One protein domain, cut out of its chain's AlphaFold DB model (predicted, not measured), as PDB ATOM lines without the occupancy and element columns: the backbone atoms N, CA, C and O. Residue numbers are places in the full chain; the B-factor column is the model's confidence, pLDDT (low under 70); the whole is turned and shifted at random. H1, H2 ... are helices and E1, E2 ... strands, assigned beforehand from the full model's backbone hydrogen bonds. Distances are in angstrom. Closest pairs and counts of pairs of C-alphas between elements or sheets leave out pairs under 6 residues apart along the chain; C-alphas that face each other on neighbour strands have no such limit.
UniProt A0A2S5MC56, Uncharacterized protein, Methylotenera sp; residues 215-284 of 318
ATOM      1  N   LEU A 215     180.629  80.091 146.996       89.00
ATOM      2  CA  LEU A 215     181.259  78.801 147.308       89.00
ATOM      3  C   LEU A 215     182.696  78.980 147.816       89.00
ATOM      4  O   LEU A 215     183.038  78.472 148.880       89.00
ATOM      5  N   ASP A 216     183.509  79.758 147.099       88.06
ATOM      6  CA  ASP A 216     184.963  79.844 147.318       88.06
ATOM      7  C   ASP A 216     185.398  80.971 148.276       88.06
ATOM      8  O   ASP A 216     186.560  81.375 148.308       88.06
ATOM      9  N   GLY A 217     184.469  81.530 149.054       94.25
ATOM     10  CA  GLY A 217     184.757  82.640 149.958       94.25
ATOM     11  C   GLY A 217     183.523  83.179 150.679       94.25
ATOM     12  O   GLY A 217     182.419  82.671 150.476       94.25
ATOM     13  N   PRO A 218     183.686  84.224 151.507       97.38
ATOM     14  CA  PRO A 218     182.568  84.882 152.167       97.38
ATOM     15  C   PRO A 218     181.662  85.582 151.144       97.38
ATOM     16  O   PRO A 218     182.128  86.284 150.244       97.38
ATOM     17  N   ALA A 219     180.356  85.372 151.294       98.00
ATOM     18  CA  ALA A 219     179.302  86.010 150.517       98.00
ATOM     19  C   ALA A 219     178.994  87.441 150.992       98.00
ATOM     20  O   ALA A 219     178.448  88.219 150.222       98.00
ATOM     21  N   VAL A 220     179.354  87.794 152.230       98.38
ATOM     22  CA  VAL A 220     179.324  89.174 152.747       98.38
ATOM     23  C   VAL A 220     180.693  89.498 153.327       98.38
ATOM     24  O   VAL A 220     181.200  88.741 154.159       98.38
ATOM     25  N   ILE A 221     181.277  90.619 152.910       98.50
ATOM     26  CA  ILE A 221     182.564  91.130 153.389       98.50
ATOM     27  C   ILE A 221     182.370  92.574 153.839       98.50
ATOM     28  O   ILE A 221     181.891  93.413 153.083       98.50
ATOM     29  N   MET A 222     182.765  92.860 155.074       97.06
ATOM     30  CA  MET A 222     182.817  94.192 155.672       97.06
ATOM     31  C   MET A 222     184.055  94.274 156.572       97.06
ATOM     32  O   MET A 222     184.531  93.249 157.061       97.06
ATOM     33  N   LYS A 223     184.531  95.488 156.876       93.00
ATOM     34  CA  LYS A 223     185.773  95.751 157.643       93.00
ATOM     35  C   LYS A 223     186.026  94.824 158.847       93.00
ATOM     36  O   LYS A 223     187.146  94.361 159.031       93.00
ATOM     37  N   ASN A 224     184.989  94.535 159.639       94.62
ATOM     38  CA  ASN A 224     185.073  93.690 160.836       94.62
ATOM     39  C   ASN A 224     184.183  92.430 160.772       94.62
ATOM     40  O   ASN A 224     183.967  91.791 161.806       94.62
ATOM     41  N   ARG A 225     183.600  92.098 159.612       97.69
ATOM     42  CA  ARG A 225     182.566  91.061 159.503       97.69
ATOM     43  C   ARG A 225     182.657  90.304 158.182       97.69
ATOM     44  O   ARG A 225     182.631  90.912 157.120       97.69
ATOM     45  N   MET A 226     182.721  88.980 158.262       98.31
ATOM     46  CA  MET A 226     182.684  88.089 157.102       98.31
ATOM     47  C   MET A 226     181.621  87.016 157.311       98.31
ATOM     48  O   MET A 226     181.557  86.410 158.382       98.31
ATOM     49  N   GLU A 227     180.803  86.768 156.290       98.19
ATOM     50  CA  GLU A 227     179.775  85.725 156.304       98.19
ATOM     51  C   GLU A 227     179.923  84.808 155.096       98.19
ATOM     52  O   GLU A 227     179.909  85.273 153.960       98.19
ATOM     53  N   TRP A 228     179.976  83.500 155.319       98.00
ATOM     54  CA  TRP A 228     179.864  82.487 154.277       98.00
ATOM     55  C   TRP A 228     178.407  82.045 154.207       98.00
ATOM     56  O   TRP A 228     177.860  81.516 155.179       98.00
ATOM     57  N   ARG A 229     177.762  82.318 153.070       96.88
ATOM     58  CA  ARG A 229     176.343  82.030 152.852       96.88
ATOM     59  C   ARG A 229     176.137  81.207 151.588       96.88
ATOM     60  O   ARG A 229     176.785  81.453 150.572       96.88
ATOM     61  N   GLN A 230     175.184  80.285 151.651       94.75
ATOM     62  CA  GLN A 230     174.634  79.571 150.503       94.75
ATOM     63  C   GLN A 230     173.109  79.648 150.600       94.75
ATOM     64  O   GLN A 230     172.544  79.329 151.641       94.75
ATOM     65  N   GLU A 231     172.446  80.116 149.540       94.62
ATOM     66  CA  GLU A 231     170.977  80.255 149.481       94.62
ATOM     67  C   GLU A 231     170.390  81.104 150.637       94.62
ATOM     68  O   GLU A 231     169.312  80.829 151.157       94.62
ATOM     69  N   ASN A 232     171.101  82.171 151.030       95.69
ATOM     70  CA  ASN A 232     170.884  83.005 152.228       95.69
ATOM     71  C   ASN A 232     171.177  82.353 153.592       95.69
ATOM     72  O   ASN A 232     171.205  83.078 154.588       95.69
ATOM     73  N   GLU A 233     171.432  81.052 153.694       95.88
ATOM     74  CA  GLU A 233     171.768  80.406 154.967       95.88
ATOM     75  C   GLU A 233     173.260  80.540 155.286       95.88
ATOM     76  O   GLU A 233     174.095  80.420 154.392       95.88
ATOM     77  N   LEU A 234     173.619  80.753 156.560       96.19
ATOM     78  CA  LEU A 234     175.017  80.641 156.992       96.19
ATOM     79  C   LEU A 234     175.479  79.192 156.785       96.19
ATOM     80  O   LEU A 234     174.891  78.253 157.329       96.19
ATOM     81  N   HIS A 235     176.513  79.009 155.971       92.81
ATOM     82  CA  HIS A 235     177.025  77.695 155.617       92.81
ATOM     83  C   HIS A 235     178.518  77.771 155.327       92.81
ATOM     84  O   HIS A 235     178.944  78.435 154.381       92.81
ATOM     85  N   ARG A 236     179.303  77.009 156.086       92.50
ATOM     86  CA  ARG A 236     180.693  76.715 155.755       92.50
ATOM     87  C   ARG A 236     181.104  75.367 156.329       92.50
ATOM     88  O   ARG A 236     180.778  75.047 157.468       92.50
ATOM     89  N   LEU A 237     181.830  74.584 155.537       87.06
ATOM     90  CA  LEU A 237     182.353  73.287 155.972       87.06
ATOM     91  C   LEU A 237     183.780  73.424 156.515       87.06
ATOM     92  O   LEU A 237     184.089  72.892 157.572       87.06
ATOM     93  N   ASP A 238     184.642  74.163 155.817       84.69
ATOM     94  CA  ASP A 238     186.093  74.247 156.044       84.69
ATOM     95  C   ASP A 238     186.529  75.233 157.147       84.69
ATOM     96  O   ASP A 238     187.723  75.405 157.380       84.69
ATOM     97  N   GLY A 239     185.591  75.890 157.832       89.81
ATOM     98  CA  GLY A 239     185.894  76.923 158.820       89.81
ATOM     99  C   GLY A 239     184.642  77.582 159.407       89.81
ATOM    100  O   GLY A 239     183.535  77.078 159.202       89.81
ATOM    101  N   PRO A 240     184.788  78.712 160.119       94.31
ATOM    102  CA  PRO A 240     183.655  79.469 160.643       94.31
ATOM    103  C   PRO A 240     182.851  80.109 159.508       94.31
ATOM    104  O   PRO A 240     183.415  80.696 158.579       94.31
ATOM    105  N   ALA A 241     181.528  79.991 159.592       96.00
ATOM    106  CA  ALA A 241     180.595  80.564 158.626       96.00
ATOM    107  C   ALA A 241     180.280  82.038 158.919       96.00
ATOM    108  O   ALA A 241     179.811  82.752 158.036       96.00
ATOM    109  N   LEU A 242     180.562  82.502 160.136       96.88
ATOM    110  CA  LEU A 242     180.469  83.896 160.539       96.88
ATOM    111  C   LEU A 242     181.729  84.265 161.331       96.88
ATOM    112  O   LEU A 242     182.126  83.549 162.247       96.88
ATOM    113  N   ILE A 243     182.352  85.387 160.973       97.31
ATOM    114  CA  ILE A 243     183.424  86.014 161.751       97.31
ATOM    115  C   ILE A 243     183.010  87.456 162.040       97.31
ATOM    116  O   ILE A 243     182.700  88.192 161.103       97.31
ATOM    117  N   VAL A 244     183.019  87.877 163.309       97.50
ATOM    118  CA  VAL A 244     182.707  89.256 163.735       97.50
ATOM    119  C   VAL A 244     183.735  89.725 164.759       97.50
ATOM    120  O   VAL A 244     183.855  89.131 165.824       97.50
ATOM    121  N   ASN A 245     184.484  90.793 164.466       96.00
ATOM    122  CA  ASN A 245     185.566  91.302 165.330       96.00
ATOM    123  C   ASN A 245     186.577  90.207 165.768       96.00
ATOM    124  O   ASN A 245     187.114  90.259 166.872       96.00
ATOM    125  N   GLY A 246     186.807  89.190 164.928       93.12
ATOM    126  CA  GLY A 246     187.657  88.031 165.241       93.12
ATOM    127  C   GLY A 246     186.988  86.914 166.059       93.12
ATOM    128  O   GLY A 246     187.602  85.869 166.250       93.12
ATOM    129  N   VAL A 247     185.740  87.088 166.505       94.56
ATOM    130  CA  VAL A 247     184.923  86.005 167.080       94.56
ATOM    131  C   VAL A 247     184.430  85.105 165.951       94.56
ATOM    132  O   VAL A 247     183.900  85.601 164.959       94.56
ATOM    133  N   GLU A 248     184.616  83.796 166.104       95.12
ATOM    134  CA  GLU A 248     184.278  82.769 165.115       95.12
ATOM    135  C   GLU A 248     183.017  81.992 165.507       95.12
ATOM    136  O   GLU A 248     182.954  81.418 166.596       95.12
ATOM    137  N   GLU A 249     182.059  81.876 164.587       93.75
ATOM    138  CA  GLU A 249     180.883  81.016 164.735       93.75
ATOM    139  C   GLU A 249     180.731  80.069 163.533       93.75
ATOM    140  O   GLU A 249     180.980  80.424 162.374       93.75
ATOM    141  N   TYR A 250     180.314  78.833 163.805       93.75
ATOM    142  CA  TYR A 250     180.259  77.742 162.832       93.75
ATOM    143  C   TYR A 250     178.805  77.387 162.520       93.75
ATOM    144  O   TYR A 250     177.995  77.199 163.428       93.75
ATOM    145  N   TYR A 251     178.478  77.306 161.228       93.12
ATOM    146  CA  TYR A 251     177.136  76.977 160.757       93.12
ATOM    147  C   TYR A 251     177.183  76.076 159.526       93.12
ATOM    148  O   TYR A 251     177.969  76.303 158.604       93.12
ATOM    149  N   ILE A 252     176.284  75.094 159.483       91.12
ATOM    150  CA  ILE A 252     176.046  74.237 158.317       91.12
ATOM    151  C   ILE A 252     174.547  74.273 158.026       91.12
ATOM    152  O   ILE A 252     173.754  73.843 158.863       91.12
ATOM    153  N   GLN A 253     174.164  74.773 156.846       90.75
ATOM    154  CA  GLN A 253     172.754  74.890 156.422       90.75
ATOM    155  C   GLN A 253     171.914  75.648 157.468       90.75
ATOM    156  O   GLN A 253     170.961  75.123 158.048       90.75
ATOM    157  N   GLY A 254     172.394  76.840 157.845       90.75
ATOM    158  CA  GLY A 254     171.749  77.733 158.809       90.75
ATOM    159  C   GLY A 254     171.778  77.264 160.268       90.75
ATOM    160  O   GLY A 254     171.406  78.029 161.157       90.75
ATOM    161  N   ARG A 255     172.235  76.039 160.557       90.38
ATOM    162  CA  ARG A 255     172.263  75.469 161.913       90.38
ATOM    163  C   ARG A 255     173.620  75.684 162.558       90.38
ATOM    164  O   ARG A 255     174.636  75.303 161.982       90.38
ATOM    165  N   SER A 256     173.610  76.264 163.757       88.38
ATOM    166  CA  SER A 256     174.812  76.427 164.579       88.38
ATOM    167  C   SER A 256     175.421  75.061 164.901       88.38
ATOM    168  O   SER A 256     174.703  74.100 165.193       88.38
ATOM    169  N   SER A 257     176.742  74.981 164.819       83.31
ATOM    170  CA  SER A 257     177.541  73.793 165.101       83.31
ATOM    171  C   SER A 257     178.748  74.160 165.963       83.31
ATOM    172  O   SER A 257     179.153  75.321 166.036       83.31
ATOM    173  N   ASP A 258     179.346  73.174 166.632       82.44
ATOM    174  CA  ASP A 258     180.663  73.360 167.235       82.44
ATOM    175  C   ASP A 258     181.788  73.156 166.199       82.44
ATOM    176  O   ASP A 258     181.612  72.504 165.162       82.44
ATOM    177  N   ARG A 259     182.980  73.688 166.499       74.38
ATOM    178  CA  ARG A 259     184.175  73.586 165.642       74.38
ATOM    179  C   ARG A 259     184.523  72.131 165.273       74.38
ATOM    180  O   ARG A 259     184.997  71.887 164.166       74.38
ATOM    181  N   SER A 260     184.287  71.159 166.160       69.06
ATOM    182  CA  SER A 260     184.586  69.741 165.907       69.06
ATOM    183  C   SER A 260     183.577  69.092 164.955       69.06
ATOM    184  O   SER A 260     183.971  68.303 164.095       69.06
ATOM    185  N   ALA A 261     182.297  69.458 165.060       68.69
ATOM    186  CA  ALA A 261     181.250  69.034 164.136       68.69
ATOM    187  C   ALA A 261     181.498  69.597 162.726       68.69
ATOM    188  O   ALA A 261     181.426  68.848 161.751       68.69
ATOM    189  N   ALA A 262     181.890  70.873 162.623       62.16
ATOM    190  CA  ALA A 262     182.298  71.483 161.358       62.16
ATOM    191  C   ALA A 262     183.516  70.773 160.735       62.16
ATOM    192  O   ALA A 262     183.449  70.326 159.590       62.16
ATOM    193  N   SER A 263     184.596  70.553 161.501       61.97
ATOM    194  CA  SER A 263     185.773  69.820 161.005       61.97
ATOM    195  C   SER A 263     185.464  68.382 160.564       61.97
ATOM    196  O   SER A 263     186.042  67.917 159.582       61.97
ATOM    197  N   LYS A 264     184.547  67.671 161.233       69.06
ATOM    198  CA  LYS A 264     184.105  66.336 160.790       69.06
ATOM    199  C   LYS A 264     183.342  66.404 159.467       69.06
ATOM    200  O   LYS A 264     183.698  65.682 158.540       69.06
ATOM    201  N   ALA A 265     182.373  67.313 159.347       67.62
ATOM    202  CA  ALA A 265     181.617  67.514 158.111       67.62
ATOM    203  C   ALA A 265     182.522  67.913 156.928       67.62
ATOM    204  O   ALA A 265     182.311  67.449 155.806       67.62
ATOM    205  N   TYR A 266     183.572  68.706 157.176       66.94
ATOM    206  CA  TYR A 266     184.611  68.993 156.185       66.94
ATOM    207  C   TYR A 266     185.340  67.737 155.717       66.94
ATOM    208  O   TYR A 266     185.450  67.509 154.513       66.94
ATOM    209  N   ILE A 267     185.839  66.922 156.653       63.28
ATOM    210  CA  ILE A 267     186.582  65.698 156.337       63.28
ATOM    211  C   ILE A 267     185.686  64.726 155.565       63.28
ATOM    212  O   ILE A 267     186.102  64.225 154.525       63.28
ATOM    213  N   GLU A 268     184.441  64.523 155.998       70.44
ATOM    214  CA  GLU A 268     183.478  63.658 155.311       70.44
ATOM    215  C   GLU A 268     183.160  64.151 153.894       70.44
ATOM    216  O   GLU A 268     183.238  63.368 152.944       70.44
ATOM    217  N   ASN A 269     182.862  65.444 153.712       68.25
ATOM    218  CA  ASN A 269     182.583  65.997 152.386       68.25
ATOM    219  C   ASN A 269     183.831  65.946 151.488       68.25
ATOM    220  O   ASN A 269     183.748  65.507 150.340       68.25
ATOM    221  N   ARG A 270     185.017  66.284 152.010       63.28
ATOM    222  CA  ARG A 270     186.283  66.177 151.273       63.28
ATOM    223  C   ARG A 270     186.582  64.728 150.878       63.28
ATOM    224  O   ARG A 270     186.982  64.494 149.741       63.28
ATOM    225  N   SER A 271     186.318  63.750 151.744       60.50
ATOM    226  CA  SER A 271     186.430  62.320 151.426       60.50
ATOM    227  C   SER A 271     185.425  61.874 150.360       60.50
ATOM    228  O   SER A 271     185.806  61.160 149.433       60.50
ATOM    229  N   GLN A 272     184.168  62.325 150.426       62.47
ATOM    230  CA  GLN A 272     183.161  62.049 149.392       62.47
ATOM    231  C   GLN A 272     183.514  62.704 148.051       62.47
ATOM    232  O   GLN A 272     183.329  62.091 147.002       62.47
ATOM    233  N   THR A 273     184.044  63.925 148.072       59.38
ATOM    234  CA  THR A 273     184.422  64.686 146.876       59.38
ATOM    235  C   THR A 273     185.686  64.117 146.233       59.38
ATOM    236  O   THR A 273     185.700  63.932 145.023       59.38
ATOM    237  N   ILE A 274     186.692  63.703 147.013       52.53
ATOM    238  CA  ILE A 274     187.848  62.936 146.510       52.53
ATOM    239  C   ILE A 274     187.402  61.566 145.974       52.53
ATOM    240  O   ILE A 274     187.879  61.129 144.929       52.53
ATOM    241  N   GLY A 275     186.457  60.894 146.641       51.50
ATOM    242  CA  GLY A 275     185.872  59.640 146.162       51.50
ATOM    243  C   GLY A 275     185.117  59.799 144.837       51.50
ATOM    244  O   GLY A 275     185.240  58.950 143.958       51.50
ATOM    245  N   LYS A 276     184.385  60.906 144.660       51.69
ATOM    246  CA  LYS A 276     183.734  61.274 143.392       51.69
ATOM    247  C   LYS A 276     184.753  61.657 142.320       51.69
ATOM    248  O   LYS A 276     184.622  61.154 141.214       51.69
ATOM    249  N   ALA A 277     185.779  62.444 142.652       44.84
ATOM    250  CA  ALA A 277     186.853  62.829 141.734       44.84
ATOM    251  C   ALA A 277     187.565  61.592 141.165       44.84
ATOM    252  O   ALA A 277     187.564  61.401 139.952       44.84
ATOM    253  N   LYS A 278     188.013  60.672 142.033       46.00
ATOM    254  CA  LYS A 278     188.604  59.382 141.628       46.00
ATOM    255  C   LYS A 278     187.650  58.490 140.829       46.00
ATOM    256  O   LYS A 278     188.096  57.665 140.043       46.00
ATOM    257  N   LYS A 279     186.334  58.628 141.024       37.88
ATOM    258  CA  LYS A 279     185.314  57.895 140.256       37.88
ATOM    259  C   LYS A 279     184.989  58.559 138.909       37.88
ATOM    260  O   LYS A 279     184.523  57.866 138.012       37.88
ATOM    261  N   SER A 280     185.255  59.857 138.750       41.41
ATOM    262  CA  SER A 280     185.161  60.583 137.475       41.41
ATOM    263  C   SER A 280     186.464  60.582 136.669       41.41
ATOM    264  O   SER A 280     186.395  60.627 135.452       41.41
ATOM    265  N   GLU A 281     187.635  60.416 137.294       39.47
ATOM    266  CA  GLU A 281     188.894  60.084 136.592       39.47
ATOM    267  C   GLU A 281     188.828  58.713 135.887       39.47
ATOM    268  O   GLU A 281     189.631  58.423 135.009       39.47
ATOM    269  N   ILE A 282     187.848  57.872 136.240       42.41
ATOM    270  CA  ILE A 282     187.559  56.580 135.594       42.41
ATOM    271  C   ILE A 282     186.544  56.735 134.434       42.41
ATOM    272  O   ILE A 282     186.270  55.775 133.717       42.41
ATOM    273  N   ILE A 283     185.986  57.933 134.218       41.09
ATOM    274  CA  ILE A 283     185.051  58.229 133.124       41.09
ATOM    275  C   ILE A 283     185.465  59.547 132.460       41.09
ATOM    276  O   ILE A 283     184.923  60.612 132.764       41.09
ATOM    277  N   GLU A 284     186.413  59.467 131.524       39.94
ATOM    278  CA  GLU A 284     186.675  60.550 130.571       39.94
ATOM    279  C   GLU A 284     185.435  60.748 129.681       39.94
ATOM    280  O   GLU A 284     185.214  60.039 128.702       39.94
TER     281      GLU A 284
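AT A GLANCE: This is residues 215 to 284 of the 318 residues of an uncharacterized protein of Methylotenera sp (UniProt A0A2S5MC56). A small twisted sheet of five short strands, E1 to E5, makes a head, and one long helix, H1, follows E5 as an arm, with residues 271 to 284 sticking out. The 70 printed residues, of mixed class, run E1, E2, E3, E4, E5, H1; in that order the strands form a meander, each the antiparallel neighbour of the one before. The whole is loose, with a radius of gyration of the C-alphas of 14.2 A and spans of 45 by 23 by 19 A.

IN THESE COORDINATES: E1, residues 220 to 222, begins at C-alpha (179.324, 89.174, 152.747). E2 is 225 to 227, E3 242 to 244, E4 247 to 252 and E5 255 to 257. H1, 259 to 280, measures 31.0 A and ends at C-alpha (185.161, 60.583, 137.475).

HOW THE PARTS SIT: Within hydrogen-bond range are N 222 and O 225 of hairpin E1 and E2, 2.8 A; N 226 and O 243 of E2 and E3, 2.9 A; N 244 and O 247 of E3 and E4, 2.9 A; N 257 and O 250 of E4 and E5, 2.9 A. H1 only grazes the sheet, with residues 259 to 265; its O i to N i+4 pairs are each within range.

THE WHOLE: The printed part has no cut. The link E2 to E3 is long, 14 residues. Residues 260 to 267 and 269 to 284 are under pLDDT 70.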